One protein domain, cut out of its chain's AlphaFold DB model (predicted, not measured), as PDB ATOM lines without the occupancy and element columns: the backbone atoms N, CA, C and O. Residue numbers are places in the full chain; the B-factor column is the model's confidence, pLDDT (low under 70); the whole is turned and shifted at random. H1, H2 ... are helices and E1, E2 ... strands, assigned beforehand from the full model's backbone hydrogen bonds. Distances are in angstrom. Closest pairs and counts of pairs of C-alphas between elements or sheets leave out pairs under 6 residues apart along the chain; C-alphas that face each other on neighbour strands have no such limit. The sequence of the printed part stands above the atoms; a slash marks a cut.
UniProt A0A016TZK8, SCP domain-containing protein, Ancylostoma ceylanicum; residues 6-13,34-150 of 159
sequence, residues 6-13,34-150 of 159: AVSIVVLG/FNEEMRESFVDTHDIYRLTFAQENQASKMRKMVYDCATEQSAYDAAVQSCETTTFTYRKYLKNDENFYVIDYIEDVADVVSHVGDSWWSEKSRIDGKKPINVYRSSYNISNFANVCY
ATOM      1  N   ALA A   6      28.024  10.649  25.794       40.03
ATOM      2  CA  ALA A   6      29.381  10.488  25.298       40.03
ATOM      3  C   ALA A   6      29.858   9.057  25.527       40.03
ATOM      4  O   ALA A   6      29.884   8.573  26.656       40.03
ATOM      5  N   VAL A   7      30.290   8.412  24.450       47.75
ATOM      6  CA  VAL A   7      30.936   7.103  24.478       47.75
ATOM      7  C   VAL A   7      32.411   7.327  24.189       47.75
ATOM      8  O   VAL A   7      32.772   7.613  23.048       47.75
ATOM      9  N   SER A   8      33.256   7.241  25.219       43.81
ATOM     10  CA  SER A   8      34.701   7.077  25.032       43.81
ATOM     11  C   SER A   8      35.037   5.613  25.220       43.81
ATOM     12  O   SER A   8      34.571   5.007  26.185       43.81
ATOM     13  N   ILE A   9      35.829   5.041  24.317       53.22
ATOM     14  CA  ILE A   9      36.306   3.666  24.434       53.22
ATOM     15  C   ILE A   9      37.775   3.605  24.061       53.22
ATOM     16  O   ILE A   9      38.178   3.905  22.939       53.22
ATOM     17  N   VAL A  10      38.580   3.188  25.029       45.72
ATOM     18  CA  VAL A  10      40.005   2.939  24.852       45.72
ATOM     19  C   VAL A  10      40.179   1.625  24.093       45.72
ATOM     20  O   VAL A  10      39.842   0.557  24.607       45.72
ATOM     21  N   VAL A  11      40.774   1.675  22.900       46.25
ATOM     22  CA  VAL A  11      41.226   0.458  22.214       46.25
ATOM     23  C   VAL A  11      42.706   0.248  22.524       46.25
ATOM     24  O   VAL A  11      43.593   0.595  21.748       46.25
ATOM     25  N   LEU A  12      42.995  -0.313  23.700       33.88
ATOM     26  CA  LEU A  12      44.350  -0.744  24.036       33.88
ATOM     27  C   LEU A  12      44.697  -1.974  23.194       33.88
ATOM     28  O   LEU A  12      44.111  -3.047  23.336       33.88
ATOM     29  N   GLY A  13      45.691  -1.831  22.318       30.69
ATOM     30  CA  GLY A  13      46.315  -2.955  21.636       30.69
ATOM     31  C   GLY A  13      47.013  -3.879  22.635       30.69
ATOM     32  O   GLY A  13      48.211  -3.750  22.833       30.69
ATOM     33  N   PHE A  34      25.560   1.249  31.492       73.25
ATOM     34  CA  PHE A  34      26.404   0.305  30.735       73.25
ATOM     35  C   PHE A  34      26.478  -1.069  31.423       73.25
ATOM     36  O   PHE A  34      27.262  -1.308  32.352       73.25
ATOM     37  N   ASN A  35      25.589  -1.972  31.005       76.06
ATOM     38  CA  ASN A  35      25.372  -3.280  31.633       76.06
ATOM     39  C   ASN A  35      26.214  -4.408  30.988       76.06
ATOM     40  O   ASN A  35      26.914  -4.189  30.007       76.06
ATOM     41  N   GLU A  36      26.168  -5.622  31.554       79.38
ATOM     42  CA  GLU A  36      26.931  -6.792  31.063       79.38
ATOM     43  C   GLU A  36      26.592  -7.154  29.606       79.38
ATOM     44  O   GLU A  36      27.507  -7.393  28.825       79.38
ATOM     45  N   GLU A  37      25.320  -7.072  29.209       81.88
ATOM     46  CA  GLU A  37      24.874  -7.307  27.826       81.88
ATOM     47  C   GLU A  37      25.509  -6.311  26.842       81.88
ATOM     48  O   GLU A  37      25.963  -6.695  25.766       81.88
ATOM     49  N   MET A  38      25.628  -5.037  27.223       78.56
ATOM     50  CA  MET A  38      26.312  -4.034  26.404       78.56
ATOM     51  C   MET A  38      27.825  -4.279  26.321       78.56
ATOM     52  O   MET A  38      28.415  -4.029  25.271       78.56
ATOM     53  N   ARG A  39      28.462  -4.795  27.384       82.56
ATOM     54  CA  ARG A  39      29.891  -5.175  27.363       82.56
ATOM     55  C   ARG A  39      30.149  -6.334  26.407       82.56
ATOM     56  O   ARG A  39      31.106  -6.284  25.634       82.56
ATOM     57  N   GLU A  40      29.300  -7.355  26.465       83.06
ATOM     58  CA  GLU A  40      29.353  -8.508  25.564       83.06
ATOM     59  C   GLU A  40      29.113  -8.067  24.118       83.06
ATOM     60  O   GLU A  40      29.978  -8.281  23.267       83.06
ATOM     61  N   SER A  41      28.019  -7.337  23.870       84.50
ATOM     62  CA  SER A  41      27.698  -6.773  22.554       84.50
ATOM     63  C   SER A  41      28.850  -5.931  22.000       84.50
ATOM     64  O   SER A  41      29.185  -6.016  20.817       84.50
ATOM     65  N   PHE A  42      29.529  -5.160  22.854       83.44
ATOM     66  CA  PHE A  42      30.659  -4.333  22.449       83.44
ATOM     67  C   PHE A  42      31.843  -5.159  21.941       83.44
ATOM     68  O   PHE A  42      32.385  -4.865  20.866       83.44
ATOM     69  N   VAL A  43      32.243  -6.183  22.699       83.56
ATOM     70  CA  VAL A  43      33.346  -7.075  22.321       83.56
ATOM     71  C   VAL A  43      32.993  -7.871  21.075       83.56
ATOM     72  O   VAL A  43      33.809  -7.915  20.155       83.56
ATOM     73  N   ASP A  44      31.783  -8.420  21.004       87.31
ATOM     74  CA  ASP A  44      31.323  -9.196  19.855       87.31
ATOM     75  C   ASP A  44      31.290  -8.346  18.584       87.31
ATOM     76  O   ASP A  44      31.832  -8.746  17.553       87.31
ATOM     77  N   THR A  45      30.752  -7.127  18.667       87.06
ATOM     78  CA  THR A  45      30.714  -6.173  17.550       87.06
ATOM     79  C   THR A  45      32.129  -5.850  17.055       87.06
ATOM     80  O   THR A  45      32.410  -5.914  15.854       87.06
ATOM     81  N   HIS A  46      33.066  -5.580  17.970       86.44
ATOM     82  CA  HIS A  46      34.463  -5.316  17.610       86.44
ATOM     83  C   HIS A  46      35.145  -6.537  16.995       86.44
ATOM     84  O   HIS A  46      35.858  -6.401  15.999       86.44
ATOM     85  N   ASP A  47      34.941  -7.726  17.554       87.44
ATOM     86  CA  ASP A  47      35.531  -8.956  17.037       87.44
ATOM     87  C   ASP A  47      34.974  -9.326  15.658       87.44
ATOM     88  O   ASP A  47      35.746  -9.778  14.807       87.44
ATOM     89  N   ILE A  48      33.690  -9.061  15.386       91.62
ATOM     90  CA  ILE A  48      33.096  -9.196  14.049       91.62
ATOM     91  C   ILE A  48      33.817  -8.272  13.065       91.62
ATOM     92  O   ILE A  48      34.336  -8.748  12.054       91.62
ATOM     93  N   TYR A  49      33.934  -6.976  13.369       90.06
ATOM     94  CA  TYR A  49      34.638  -6.029  12.497       90.06
ATOM     95  C   TYR A  49      36.101  -6.417  12.267       90.06
ATOM     96  O   TYR A  49      36.595  -6.384  11.138       90.06
ATOM     97  N   ARG A  50      36.807  -6.830  13.321       88.25
ATOM     98  CA  ARG A  50      38.211  -7.257  13.244       88.25
ATOM     99  C   ARG A  50      38.373  -8.519  12.412       88.25
ATOM    100  O   ARG A  50      39.322  -8.601  11.629       88.25
ATOM    101  N   LEU A  51      37.457  -9.479  12.541       89.38
ATOM    102  CA  LEU A  51      37.420 -10.681  11.717       89.38
ATOM    103  C   LEU A  51      37.173 -10.331  10.247       89.38
ATOM    104  O   LEU A  51      37.935 -10.780   9.390       89.38
ATOM    105  N   THR A  52      36.172  -9.494   9.960       90.44
ATOM    106  CA  THR A  52      35.887  -9.012   8.601       90.44
ATOM    107  C   THR A  52      37.110  -8.319   8.006       90.44
ATOM    108  O   THR A  52      37.559  -8.693   6.923       90.44
ATOM    109  N   PHE A  53      37.728  -7.388   8.743       86.75
ATOM    110  CA  PHE A  53      38.950  -6.714   8.298       86.75
ATOM    111  C   PHE A  53      40.066  -7.716   7.998       86.75
ATOM    112  O   PHE A  53      40.746  -7.609   6.975       86.75
ATOM    113  N   ALA A  54      40.269  -8.687   8.893       85.94
ATOM    114  CA  ALA A  54      41.326  -9.676   8.767       85.94
ATOM    115  C   ALA A  54      41.135 -10.583   7.549       85.94
ATOM    116  O   ALA A  54      42.121 -10.908   6.889       85.94
ATOM    117  N   GLN A  55      39.896 -10.947   7.223       86.62
ATOM    118  CA  GLN A  55      39.568 -11.724   6.029       86.62
ATOM    119  C   GLN A  55      39.774 -10.903   4.750       86.62
ATOM    120  O   GLN A  55      40.470 -11.358   3.842       86.62
ATOM    121  N   GLU A  56      39.245  -9.677   4.698       85.62
ATOM    122  CA  GLU A  56      39.347  -8.784   3.534       85.62
ATOM    123  C   GLU A  56      40.803  -8.395   3.219       85.62
ATOM    124  O   GLU A  56      41.190  -8.292   2.056       85.62
ATOM    125  N   ASN A  57      41.627  -8.211   4.257       82.12
ATOM    126  CA  ASN A  57      42.994  -7.693   4.140       82.12
ATOM    127  C   ASN A  57      44.081  -8.734   4.438       82.12
ATOM    128  O   ASN A  57      45.257  -8.379   4.530       82.12
ATOM    129  N   GLN A  58      43.705 -10.008   4.599       82.75
ATOM    130  CA  GLN A  58      44.612 -11.123   4.912       82.75
ATOM    131  C   GLN A  58      45.497 -10.847   6.146       82.75
ATOM    132  O   GLN A  58      46.697 -11.145   6.172       82.75
ATOM    133  N   ALA A  59      44.919 -10.249   7.191       81.75
ATOM    134  CA  ALA A  59      45.647  -9.921   8.411       81.75
ATOM    135  C   ALA A  59      45.921 -11.195   9.230       81.75
ATOM    136  O   ALA A  59      45.077 -11.685   9.972       81.75
ATOM    137  N   SER A  60      47.141 -11.717   9.128       78.44
ATOM    138  CA  SER A  60      47.537 -13.024   9.683       78.44
ATOM    139  C   SER A  60      47.584 -13.132  11.212       78.44
ATOM    140  O   SER A  60      47.750 -14.231  11.736       78.44
ATOM    141  N   LYS A  61      47.498 -12.016  11.942       80.69
ATOM    142  CA  LYS A  61      47.692 -12.008  13.397       80.69
ATOM    143  C   LYS A  61      46.602 -11.273  14.171       80.69
ATOM    144  O   LYS A  61      46.772 -11.097  15.367       80.69
ATOM    145  N   MET A  62      45.500 -10.866  13.536       81.19
ATOM    146  CA  MET A  62      44.419 -10.156  14.226       81.19
ATOM    147  C   MET A  62      43.924 -10.971  15.430       81.19
ATOM    148  O   MET A  62      43.419 -12.078  15.275       81.19
ATOM    149  N   ARG A  63      44.114 -10.439  16.639       79.19
ATOM    150  CA  ARG A  63      43.676 -11.076  17.889       79.19
ATOM    151  C   ARG A  63      42.279 -10.602  18.267       79.19
ATOM    152  O   ARG A  63      41.936  -9.445  18.004       79.19
ATOM    153  N   LYS A  64      41.550 -11.487  18.945       79.94
ATOM    154  CA  LYS A  64      40.301 -11.163  19.631       79.94
ATOM    155  C   LYS A  64      40.513 -10.103  20.703       79.94
ATOM    156  O   LYS A  64      41.582 -10.055  21.324       79.94
ATOM    157  N   MET A  65      39.504  -9.271  20.885       78.19
ATOM    158  CA  MET A  65      39.417  -8.324  21.982       78.19
ATOM    159  C   MET A  65      39.184  -9.068  23.297       78.19
ATOM    160  O   MET A  65      38.591 -10.144  23.343       78.19
ATOM    161  N   VAL A  66      39.688  -8.486  24.378       76.12
ATOM    162  CA  VAL A  66      39.420  -8.932  25.744       76.12
ATOM    163  C   VAL A  66      38.916  -7.716  26.493       76.12
ATOM    164  O   VAL A  66      39.493  -6.634  26.360       76.12
ATOM    165  N   TYR A  67      37.830  -7.887  27.236       73.81
ATOM    166  CA  TYR A  67      37.264  -6.805  28.021       73.81
ATOM    167  C   TYR A  67      38.168  -6.494  29.215       73.81
ATOM    168  O   TYR A  67      38.621  -7.403  29.906       73.81
ATOM    169  N   ASP A  68      38.437  -5.214  29.463       76.38
ATOM    170  CA  ASP A  68      39.233  -4.784  30.609       76.38
ATOM    171  C   ASP A  68      38.520  -3.669  31.374       76.38
ATOM    172  O   ASP A  68      38.263  -2.583  30.859       76.38
ATOM    173  N   CYS A  69      38.222  -3.937  32.640       77.25
ATOM    174  CA  CYS A  69      37.444  -3.031  33.478       77.25
ATOM    175  C   CYS A  69      38.206  -1.760  33.880       77.25
ATOM    176  O   CYS A  69      37.595  -0.724  34.119       77.25
ATOM    177  N   ALA A  70      39.542  -1.803  33.964       76.56
ATOM    178  CA  ALA A  70      40.323  -0.592  34.234       76.56
ATOM    179  C   ALA A  70      40.289   0.360  33.027       76.56
ATOM    180  O   ALA A  70      40.183   1.578  33.177       76.56
ATOM    181  N   THR A  71      40.337  -0.223  31.833       74.94
ATOM    182  CA  THR A  71      40.183   0.446  30.546       74.94
ATOM    183  C   THR A  71      38.782   1.047  30.397       74.94
ATOM    184  O   THR A  71      38.667   2.221  30.048       74.94
ATOM    185  N   GLU A  72      37.733   0.292  30.748       77.25
ATOM    186  CA  GLU A  72      36.346   0.773  30.817       77.25
ATOM    187  C   GLU A  72      36.218   2.002  31.738       77.25
ATOM    188  O   GLU A  72      35.719   3.046  31.316       77.25
ATOM    189  N   GLN A  73      36.739   1.918  32.968       76.75
ATOM    190  CA  GLN A  73      36.677   3.024  33.926       76.75
ATOM    191  C   GLN A  73      37.397   4.278  33.415       76.75
ATOM    192  O   GLN A  73      36.873   5.384  33.526       76.75
ATOM    193  N   SER A  74      38.588   4.121  32.825       75.56
ATOM    194  CA  SER A  74      39.329   5.253  32.254       75.56
ATOM    195  C   SER A  74      38.538   5.950  31.149       75.56
ATOM    196  O   SER A  74      38.588   7.176  31.038       75.56
ATOM    197  N   ALA A  75      37.833   5.176  30.324       75.94
ATOM    198  CA  ALA A  75      37.048   5.707  29.225       75.94
ATOM    199  C   ALA A  75      35.791   6.434  29.738       75.94
ATOM    200  O   ALA A  75      35.479   7.534  29.280       75.94
ATOM    201  N   TYR A  76      35.132   5.895  30.767       75.62
ATOM    202  CA  TYR A  76      34.038   6.580  31.456       75.62
ATOM    203  C   TYR A  76      34.469   7.920  32.057       75.62
ATOM    204  O   TYR A  76      33.827   8.941  31.811       75.62
ATOM    205  N   ASP A  77      35.588   7.947  32.785       75.62
ATOM    206  CA  ASP A  77      36.105   9.178  33.387       75.62
ATOM    207  C   ASP A  77      36.396  10.245  32.314       75.62
ATOM    208  O   ASP A  77      36.092  11.428  32.500       75.62
ATOM    209  N   ALA A  78      36.952   9.833  31.168       73.25
ATOM    210  CA  ALA A  78      37.191  10.713  30.026       73.25
ATOM    211  C   ALA A  78      35.880  11.215  29.398       73.25
ATOM    212  O   ALA A  78      35.782  12.394  29.043       73.25
ATOM    213  N   ALA A  79      34.859  10.361  29.289       73.06
ATOM    214  CA  ALA A  79      33.544  10.724  28.767       73.06
ATOM    215  C   ALA A  79      32.823  11.743  29.665       73.06
ATOM    216  O   ALA A  79      32.335  12.755  29.160       73.06
ATOM    217  N   VAL A  80      32.834  11.542  30.988       71.56
ATOM    218  CA  VAL A  80      32.261  12.488  31.964       71.56
ATOM    219  C   VAL A  80      32.925  13.861  31.838       71.56
ATOM    220  O   VAL A  80      32.236  14.864  31.654       71.56
ATOM    221  N   GLN A  81      34.262  13.911  31.826       70.25
ATOM    222  CA  GLN A  81      35.006  15.168  31.654       70.25
ATOM    223  C   GLN A  81      34.731  15.834  30.299       70.25
ATOM    224  O   GLN A  81      34.745  17.059  30.178       70.25
ATOM    225  N   SER A  82      34.473  15.031  29.268       67.81
ATOM    226  CA  SER A  82      34.163  15.517  27.928       67.81
ATOM    227  C   SER A  82      32.775  16.155  27.856       67.81
ATOM    228  O   SER A  82      32.658  17.237  27.280       67.81
ATOM    229  N   CYS A  83      31.760  15.551  28.484       63.53
ATOM    230  CA  CYS A  83      30.391  16.082  28.559       63.53
ATOM    231  C   CYS A  83      30.290  17.419  29.306       63.53
ATOM    232  O   CYS A  83      29.402  18.220  29.019       63.53
ATOM    233  N   GLU A  84      31.211  17.698  30.228       63.94
ATOM    234  CA  GLU A  84      31.290  18.987  30.925       63.94
ATOM    235  C   GLU A  84      31.872  20.115  30.051       63.94
ATOM    236  O   GLU A  84      31.872  21.279  30.457       63.94
ATOM    237  N   THR A  85      32.356  19.811  28.838       56.19
ATOM    238  CA  THR A  85      33.001  20.794  27.958       56.19
ATOM    239  C   THR A  85      32.335  20.926  26.592       56.19
ATOM    240  O   THR A  85      32.025  19.952  25.911       56.19
ATOM    241  N   THR A  86      32.158  22.164  26.131       51.16
ATOM    242  CA  THR A  86      31.631  22.442  24.796       51.16
ATOM    243  C   THR A  86      32.739  22.289  23.742       51.16
ATOM    244  O   THR A  86      33.674  23.077  23.613       51.16
ATOM    245  N   THR A  87      32.614  21.198  22.989       56.09
ATOM    246  CA  THR A  87      32.936  21.043  21.559       56.09
ATOM    247  C   THR A  87      34.383  20.912  21.058       56.09
ATOM    248  O   THR A  87      34.539  20.283  20.013       56.09
ATOM    249  N   PHE A  88      35.452  21.366  21.732       50.97
ATOM    250  CA  PHE A  88      36.823  21.152  21.183       50.97
ATOM    251  C   PHE A  88      37.907  20.730  22.178       50.97
ATOM    252  O   PHE A  88      38.908  20.130  21.787       50.97
ATOM    253  N   THR A  89      37.718  20.987  23.470       56.66
ATOM    254  CA  THR A  89      38.706  20.602  24.486       56.66
ATOM    255  C   THR A  89      38.616  19.144  24.901       56.66
ATOM    256  O   THR A  89      39.555  18.676  25.532       56.66
ATOM    257  N   TYR A  90      37.547  18.426  24.548       60.56
ATOM    258  CA  TYR A  90      37.325  17.054  25.012       60.56
ATOM    259  C   TYR A  90      38.502  16.118  24.691       60.56
ATOM    260  O   TYR A  90      38.908  15.307  25.516       60.56
ATOM    261  N   ARG A  91      39.147  16.316  23.530       61.47
ATOM    262  CA  ARG A  91      40.310  15.526  23.092       61.47
ATOM    263  C   ARG A  91      41.493  15.578  24.057       61.47
ATOM    264  O   ARG A  91      42.317  14.677  24.020       61.47
ATOM    265  N   LYS A  92      41.591  16.606  24.907       65.75
ATOM    266  CA  LYS A  92      42.653  16.711  25.922       65.75
ATOM    267  C   LYS A  92      42.442  15.757  27.107       65.75
ATOM    268  O   LYS A  92      43.365  15.577  27.893       65.75
ATOM    269  N   TYR A  93      41.233  15.217  27.258       62.09
ATOM    270  CA  TYR A  93      40.868  14.285  28.324       62.09
ATOM    271  C   TYR A  93      40.974  12.821  27.890       62.09
ATOM    272  O   TYR A  93      41.006  11.950  28.753       62.09
ATOM    273  N   LEU A  94      41.079  12.557  26.581       65.19
ATOM    274  CA  LEU A  94      41.387  11.229  26.056       65.19
ATOM    275  C   LEU A  94      42.825  10.885  26.453       65.19
ATOM    276  O   LEU A  94      43.761  11.607  26.097       65.19
ATOM    277  N   LYS A  95      43.003   9.825  27.245       59.34
ATOM    278  CA  LYS A  95      44.318   9.450  27.793       59.34
ATOM    279  C   LYS A  95      45.029   8.419  26.927       59.34
ATOM    280  O   LYS A  95      46.256   8.360  26.952       59.34
ATOM    281  N   ASN A  96      44.271   7.636  26.164       60.09
ATOM    282  CA  ASN A  96      44.778   6.599  25.269       60.09
ATOM    283  C   ASN A  96      44.332   6.851  23.815       60.09
ATOM    284  O   ASN A  96      43.701   7.868  23.522       60.09
ATOM    285  N   ASP A  97      44.641   5.917  22.907       66.31
ATOM    286  CA  ASP A  97      44.061   5.855  21.554       66.31
ATOM    287  C   ASP A  97      42.560   5.494  21.655       66.31
ATOM    288  O   ASP A  97      42.119   4.381  21.363       66.31
ATOM    289  N   GLU A  98      41.781   6.441  22.175       71.12
ATOM    290  CA  GLU A  98      40.354   6.324  22.451       71.12
ATOM    291  C   GLU A  98      39.529   6.711  21.231       71.12
ATOM    292  O   GLU A  98      39.755   7.749  20.599       71.12
ATOM    293  N   ASN A  99      38.526   5.892  20.940       78.12
ATOM    294  CA  ASN A  99      37.434   6.295  20.079       78.12
ATOM    295  C   ASN A  99      36.423   7.076  20.903       78.12
ATOM    296  O   ASN A  99      36.064   6.660  22.001       78.12
ATOM    297  N   PHE A 100      35.948   8.189  20.357       75.25
ATOM    298  CA  PHE A 100      34.975   9.041  21.026       75.25
ATOM    299  C   PHE A 100      33.796   9.317  20.102       75.25
ATOM    300  O   PHE A 100      33.981   9.699  18.943       75.25
ATOM    301  N   TYR A 101      32.585   9.140  20.616       73.69
ATOM    302  CA  TYR A 101      31.350   9.450  19.911       73.69
ATOM    303  C   TYR A 101      30.384  10.192  20.829       73.69
ATOM    304  O   TYR A 101      30.277   9.873  22.010       73.69
ATOM    305  N   VAL A 102      29.676  11.180  20.282       71.25
ATOM    306  CA  VAL A 102      28.634  11.928  20.995       71.25
ATOM    307  C   VAL A 102      27.305  11.634  20.326       71.25
ATOM    308  O   VAL A 102      27.147  11.883  19.131       71.25
ATOM    309  N   ILE A 103      26.360  11.111  21.100       66.44
ATOM    310  CA  ILE A 103      24.970  10.928  20.697       66.44
ATOM    311  C   ILE A 103      24.179  12.111  21.255       66.44
ATOM    312  O   ILE A 103      24.151  12.338  22.466       66.44
ATOM    313  N   ASP A 104      23.544  12.862  20.359       59.94
ATOM    314  CA  ASP A 104      22.734  14.029  20.724       59.94
ATOM    315  C   ASP A 104      21.338  13.641  21.252       59.94
ATOM    316  O   ASP A 104      20.760  14.390  22.036       59.94
ATOM    317  N   TYR A 105      20.796  12.487  20.833       61.56
ATOM    318  CA  TYR A 105      19.481  11.974  21.244       61.56
ATOM    319  C   TYR A 105      19.514  10.445  21.358       61.56
ATOM    320  O   TYR A 105      19.543   9.741  20.352       61.56
ATOM    321  N   ILE A 106      19.541   9.927  22.590       61.78
ATOM    322  CA  ILE A 106      19.653   8.481  22.848       61.78
ATOM    323  C   ILE A 106      18.352   7.719  22.553       61.78
ATOM    324  O   ILE A 106      18.398   6.538  22.232       61.78
ATOM    325  N   GLU A 107      17.203   8.402  22.607       58.75
ATOM    326  CA  GLU A 107      15.874   7.805  22.386       58.75
ATOM    327  C   GLU A 107      15.680   7.264  20.958       58.75
ATOM    328  O   GLU A 107      14.872   6.362  20.753       58.75
ATOM    329  N   ASP A 108      16.458   7.755  19.989       57.34
ATOM    330  CA  ASP A 108      16.414   7.302  18.592       57.34
ATOM    331  C   ASP A 108      17.351   6.112  18.313       57.34
ATOM    332  O   ASP A 108      17.412   5.608  17.188       57.34
ATOM    333  N   VAL A 109      18.108   5.656  19.317       60.03
ATOM    334  CA  VAL A 109      19.145   4.636  19.148       60.03
ATOM    335  C   VAL A 109      18.714   3.338  19.828       60.03
ATOM    336  O   VAL A 109      18.849   3.173  21.036       60.03
ATOM    337  N   ALA A 110      18.203   2.397  19.028       66.12
ATOM    338  CA  ALA A 110      17.724   1.099  19.513       66.12
ATOM    339  C   ALA A 110      18.840   0.227  20.123       66.12
ATOM    340  O   ALA A 110      18.594  -0.508  21.074       66.12
ATOM    341  N   ASP A 111      20.059   0.328  19.584       79.06
ATOM    342  CA  ASP A 111      21.266  -0.295  20.125       79.06
ATOM    343  C   ASP A 111      22.435   0.690  20.007       79.06
ATOM    344  O   ASP A 111      22.984   0.935  18.928       79.06
ATOM    345  N   VAL A 112      22.794   1.283  21.145       77.88
ATOM    346  CA  VAL A 112      23.853   2.292  21.257       77.88
ATOM    347  C   VAL A 112      25.219   1.727  20.885       77.88
ATOM    348  O   VAL A 112      26.020   2.428  20.264       77.88
ATOM    349  N   VAL A 113      25.482   0.465  21.221       81.00
ATOM    350  CA  VAL A 113      26.771  -0.180  20.967       81.00
ATOM    351  C   VAL A 113      26.963  -0.388  19.470       81.00
ATOM    352  O   VAL A 113      27.977   0.050  18.920       81.00
ATOM    353  N   SER A 114      25.967  -0.980  18.808       83.62
ATOM    354  CA  SER A 114      25.997  -1.196  17.359       83.62
ATOM    355  C   SER A 114      26.078   0.127  16.595       83.62
ATOM    356  O   SER A 114      26.918   0.277  15.709       83.62
ATOM    357  N   HIS A 115      25.284   1.132  16.984       84.69
ATOM    358  CA  HIS A 115      25.281   2.448  16.330       84.69
ATOM    359  C   HIS A 115      26.653   3.133  16.368       84.69
ATOM    360  O   HIS A 115      27.145   3.644  15.357       84.69
ATOM    361  N   VAL A 116      27.294   3.137  17.537       83.62
ATOM    362  CA  VAL A 116      28.618   3.743  17.709       83.62
ATOM    363  C   VAL A 116      29.692   2.930  16.979       83.62
ATOM    364  O   VAL A 116      30.535   3.512  16.288       83.62
ATOM    365  N   GLY A 117      29.630   1.597  17.069       86.69
ATOM    366  CA  GLY A 117      30.517   0.686  16.348       86.69
ATOM    367  C   GLY A 117      30.468   0.899  14.834       86.69
ATOM    368  O   GLY A 117      31.513   1.097  14.207       86.69
ATOM    369  N   ASP A 118      29.266   0.967  14.263       89.81
ATOM    370  CA  ASP A 118      29.048   1.212  12.836       89.81
ATOM    371  C   ASP A 118      29.575   2.583  12.421       89.81
ATOM    372  O   ASP A 118      30.204   2.719  11.365       89.81
ATOM    373  N   SER A 119      29.388   3.606  13.260       88.62
ATOM    374  CA  SER A 119      29.923   4.934  12.979       88.62
ATOM    375  C   SER A 119      31.448   4.915  12.858       88.62
ATOM    376  O   SER A 119      31.991   5.428  11.874       88.62
ATOM    377  N   TRP A 120      32.146   4.275  13.798       89.50
ATOM    378  CA  TRP A 120      33.605   4.151  13.760       89.50
ATOM    379  C   TRP A 120      34.088   3.293  12.598       89.50
ATOM    380  O   TRP A 120      35.031   3.669  11.902       89.50
ATOM    381  N   TRP A 121      33.426   2.166  12.347       90.56
ATOM    382  CA  TRP A 121      33.753   1.269  11.247       90.56
ATOM    383  C   TRP A 121      33.561   1.929   9.874       90.56
ATOM    384  O   TRP A 121      34.382   1.742   8.971       90.56
ATOM    385  N   SER A 122      32.529   2.766   9.721       92.00
ATOM    386  CA  SER A 122      32.194   3.441   8.460       92.00
ATOM    387  C   SER A 122      33.286   4.381   7.938       92.00
ATOM    388  O   SER A 122      33.322   4.667   6.735       92.00
ATOM    389  N   GLU A 123      34.226   4.826   8.787       90.19
ATOM    390  CA  GLU A 123      35.347   5.665   8.347       90.19
ATOM    391  C   GLU A 123      36.227   4.959   7.304       90.19
ATOM    392  O   GLU A 123      36.890   5.642   6.521       90.19
ATOM    393  N   LYS A 124      36.182   3.618   7.217       87.31
ATOM    394  CA  LYS A 124      36.883   2.842   6.181       87.31
ATOM    395  C   LYS A 124      36.533   3.275   4.757       87.31
ATOM    396  O   LYS A 124      37.409   3.323   3.900       87.31
ATOM    397  N   SER A 125      35.298   3.726   4.528       89.50
ATOM    398  CA  SER A 125      34.861   4.246   3.223       89.50
ATOM    399  C   SER A 125      35.714   5.422   2.723       89.50
ATOM    400  O   SER A 125      35.860   5.643   1.523       89.50
ATOM    401  N   ARG A 126      36.362   6.169   3.632       87.62
ATOM    402  CA  ARG A 126      37.239   7.306   3.301       87.62
ATOM    403  C   ARG A 126      38.556   6.872   2.654       87.62
ATOM    404  O   ARG A 126      39.287   7.731   2.138       87.62
ATOM    405  N   ILE A 127      38.891   5.583   2.697       82.44
ATOM    406  CA  ILE A 127      40.100   5.008   2.095       82.44
ATOM    407  C   ILE A 127      39.823   3.998   0.981       82.44
ATOM    408  O   ILE A 127      40.782   3.500   0.384       82.44
ATOM    409  N   ASP A 128      38.559   3.771   0.629       79.56
ATOM    410  CA  ASP A 128      38.198   2.929  -0.508       79.56
ATOM    411  C   ASP A 128      38.885   3.432  -1.789       79.56
ATOM    412  O   ASP A 128      38.896   4.623  -2.113       79.56
ATOM    413  N   GLY A 129      39.549   2.516  -2.497       71.19
ATOM    414  CA  GLY A 129      40.296   2.817  -3.721       71.19
ATOM    415  C   GLY A 129      41.658   3.507  -3.529       71.19
ATOM    416  O   GLY A 129      42.349   3.753  -4.521       71.19
ATOM    417  N   LYS A 130      42.105   3.794  -2.295       71.81
ATOM    418  CA  LYS A 130      43.418   4.420  -2.034       71.81
ATOM    419  C   LYS A 130      44.524   3.373  -1.835       71.81
ATOM    420  O   LYS A 130      44.379   2.429  -1.067       71.81
ATOM    421  N   LYS A 131      45.688   3.565  -2.474       63.06
ATOM    422  CA  LYS A 131      46.924   2.793  -2.207       63.06
ATOM    423  C   LYS A 131      47.910   3.615  -1.356       63.06
ATOM    424  O   LYS A 131      48.066   4.806  -1.631       63.06
ATOM    425  N   PRO A 132      48.637   3.014  -0.389       61.00
ATOM    426  CA  PRO A 132      48.494   1.660   0.157       61.00
ATOM    427  C   PRO A 132      47.396   1.588   1.235       61.00
ATOM    428  O   PRO A 132      47.291   2.487   2.065       61.00
ATOM    429  N   ILE A 133      46.630   0.493   1.230       62.25
ATOM    430  CA  ILE A 133      45.372   0.307   1.985       62.25
ATOM    431  C   ILE A 133      45.607   0.181   3.506       62.25
ATOM    432  O   ILE A 133      44.782   0.614   4.300       62.25
ATOM    433  N   ASN A 134      46.783  -0.307   3.922       69.25
ATOM    434  CA  ASN A 134      47.077  -0.651   5.323       69.25
ATOM    435  C   ASN A 134      48.103   0.284   5.982       69.25
ATOM    436  O   ASN A 134      48.895  -0.140   6.825       69.25
ATOM    437  N   VAL A 135      48.146   1.551   5.566       75.19
ATOM    438  CA  VAL A 135      48.994   2.575   6.191       75.19
ATOM    439  C   VAL A 135      48.108   3.646   6.803       75.19
ATOM    440  O   VAL A 135      47.387   4.339   6.087       75.19
ATOM    441  N   TYR A 136      48.207   3.811   8.123       77.31
ATOM    442  CA  TYR A 136      47.507   4.885   8.813       77.31
ATOM    443  C   TYR A 136      47.986   6.250   8.317       77.31
ATOM    444  O   TYR A 136      49.187   6.525   8.277       77.31
ATOM    445  N   ARG A 137      47.033   7.121   7.978       80.06
ATOM    446  CA  ARG A 137      47.287   8.539   7.733       80.06
ATOM    447  C   ARG A 137      46.233   9.362   8.449       80.06
ATOM    448  O   ARG A 137      45.050   9.264   8.129       80.06
ATOM    449  N   SER A 138      46.679  10.224   9.358       77.62
ATOM    450  CA  SER A 138      45.804  11.146  10.090       77.62
ATOM    451  C   SER A 138      44.993  12.046   9.151       77.62
ATOM    452  O   SER A 138      43.835  12.344   9.427       77.62
ATOM    453  N   SER A 139      45.547  12.391   7.982       81.31
ATOM    454  CA  SER A 139      44.873  13.181   6.943       81.31
ATOM    455  C   SER A 139      43.612  12.536   6.366       81.31
ATOM    456  O   SER A 139      42.833  13.218   5.710       81.31
ATOM    457  N   TYR A 140      43.415  11.226   6.537       82.38
ATOM    458  CA  TYR A 140      42.213  10.542   6.053       82.38
ATOM    459  C   TYR A 140      41.058  10.577   7.047       82.38
ATOM    460  O   TYR A 140      39.959  10.169   6.683       82.38
ATOM    461  N   ASN A 141      41.290  11.096   8.259       84.56
ATOM    462  CA  ASN A 141      40.298  11.135   9.325       84.56
ATOM    463  C   ASN A 141      39.708   9.733   9.573       84.56
ATOM    464  O   ASN A 141      38.508   9.540   9.462       84.56
ATOM    465  N   ILE A 142      40.567   8.738   9.802       83.88
ATOM    466  CA  ILE A 142      40.179   7.326  10.007       83.88
ATOM    467  C   ILE A 142      40.634   6.802  11.371       83.88
ATOM    468  O   ILE A 142      40.955   5.624  11.514       83.88
ATOM    469  N   SER A 143      40.809   7.694  12.347       83.81
ATOM    470  CA  SER A 143      41.377   7.326  13.646       83.81
ATOM    471  C   SER A 143      40.514   6.296  14.363       83.81
ATOM    472  O   SER A 143      41.065   5.338  14.896       83.81
ATOM    473  N   ASN A 144      39.187   6.433  14.299       84.81
ATOM    474  CA  ASN A 144      38.307   5.509  14.997       84.81
ATOM    475  C   ASN A 144      38.336   4.125  14.349       84.81
ATOM    476  O   ASN A 144      38.516   3.115  15.030       84.81
ATOM    477  N   PHE A 145      38.253   4.082  13.017       87.06
ATOM    478  CA  PHE A 145      38.395   2.839  12.258       87.06
ATOM    479  C   PHE A 145      39.754   2.161  12.489       87.06
ATOM    480  O   PHE A 145      39.834   0.942  12.658       87.06
ATOM    481  N   ALA A 146      40.834   2.947  12.511       83.62
ATOM    482  CA  ALA A 146      42.180   2.432  12.722       83.62
ATOM    483  C   ALA A 146      42.325   1.777  14.099       83.62
ATOM    484  O   ALA A 146      42.939   0.715  14.183       83.62
ATOM    485  N   ASN A 147      41.727   2.374  15.131       82.81
ATOM    486  CA  ASN A 147      41.684   1.820  16.480       82.81
ATOM    487  C   ASN A 147      40.903   0.497  16.511       82.81
ATOM    488  O   ASN A 147      41.446  -0.494  16.991       82.81
ATOM    489  N   VAL A 148      39.716   0.416  15.886       85.31
ATOM    490  CA  VAL A 148      38.934  -0.842  15.778       85.31
ATOM    491  C   VAL A 148      39.778  -1.980  15.187       85.31
ATOM    492  O   VAL A 148      39.805  -3.094  15.714       85.31
ATOM    493  N   CYS A 149      40.525  -1.698  14.118       80.81
ATOM    494  CA  CYS A 149      41.328  -2.692  13.396       80.81
ATOM    495  C   CYS A 149      42.729  -2.912  13.985       80.81
ATOM    496  O   CYS A 149      43.543  -3.637  13.407       80.81
ATOM    497  N   TYR A 150      43.080  -2.255  15.090       73.75
ATOM    498  CA  TYR A 150      44.469  -2.190  15.508       73.75
ATOM    499  C   TYR A 150      44.960  -3.512  16.107       73.75
ATOM    500  O   TYR A 150      44.339  -4.095  16.998       73.75
TER     501      TYR A 150
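This is residues 6 to 13 and 34 to 150 of the 159 residues of the protein "SCP domain-containing protein" of Ancylostoma ceylanicum (UniProt A0A016TZK8). Two long helices, H1 and H3, lie side by side and run the same way, with short H4 set steeply against H3. A ribbon of two antiparallel strands, E1 and E2, sits between H2, which packs on E1, and H3 and H4, which meet E2; residues 105 to 110 stick out. The printed part has 125 residues, mostly helix by class, in the order E1 H1 H2 E2 H3 H4. It is compact, with a radius of gyration of the C-alphas of 14.7 A and spans of 40 by 32 by 29 A.

E1, residues 6 to 10, is the antiparallel neighbour of E2, residues 98 to 103; N 7 and O 101 are 2.8 A apart, within hydrogen-bond range. H1, residues 36 to 56, touches H3, residues 112 to 127, at a shallow tilt of 20 degrees, the same way; their closest C-alphas, Phe 42 and Val 113, are 5.9 A apart. The closest C-alphas of E1 and H2, residues 69 to 83, are Ser 8 and Ala 75, 5.0 A apart; H2 touches no helix. H3, with residues 120 to 124 alone, touches H4, residues 143 to 148, at a steep tilt of 63 degrees, opposite ways; Trp 121 and Phe 145 have the closest C-alphas, 5.0 A apart. The closest C-alphas of E2 and H4, Asn 99 and Asn 144, are 5.2 A apart. Every O i to N i+4 pair is within hydrogen-bond range in H1, H2 and H4, and 7 of 12 in H3.

E1 begins at C-alpha 6 (29.381, 10.488, 25.298). From first to last C-alpha, H1 is 30.3 A long, H2 21.0 A, E2 16.2 A and H3 25.3 A. H4 ends at C-alpha 148 (38.934, -0.842, 15.778).

The C-alphas farthest apart, Gln 58 and Glu 84, are 42.0 A apart. Residues 14 to 33 are not printed; C-alphas 13 and 34 are 22.1 A apart across the cut. The links H1 to H2, H2 to E2 and H3 to H4 are long. The pLDDT is under 70 in residues 6 to 13, 82 to 97, 103 to 110 and 131 to 134.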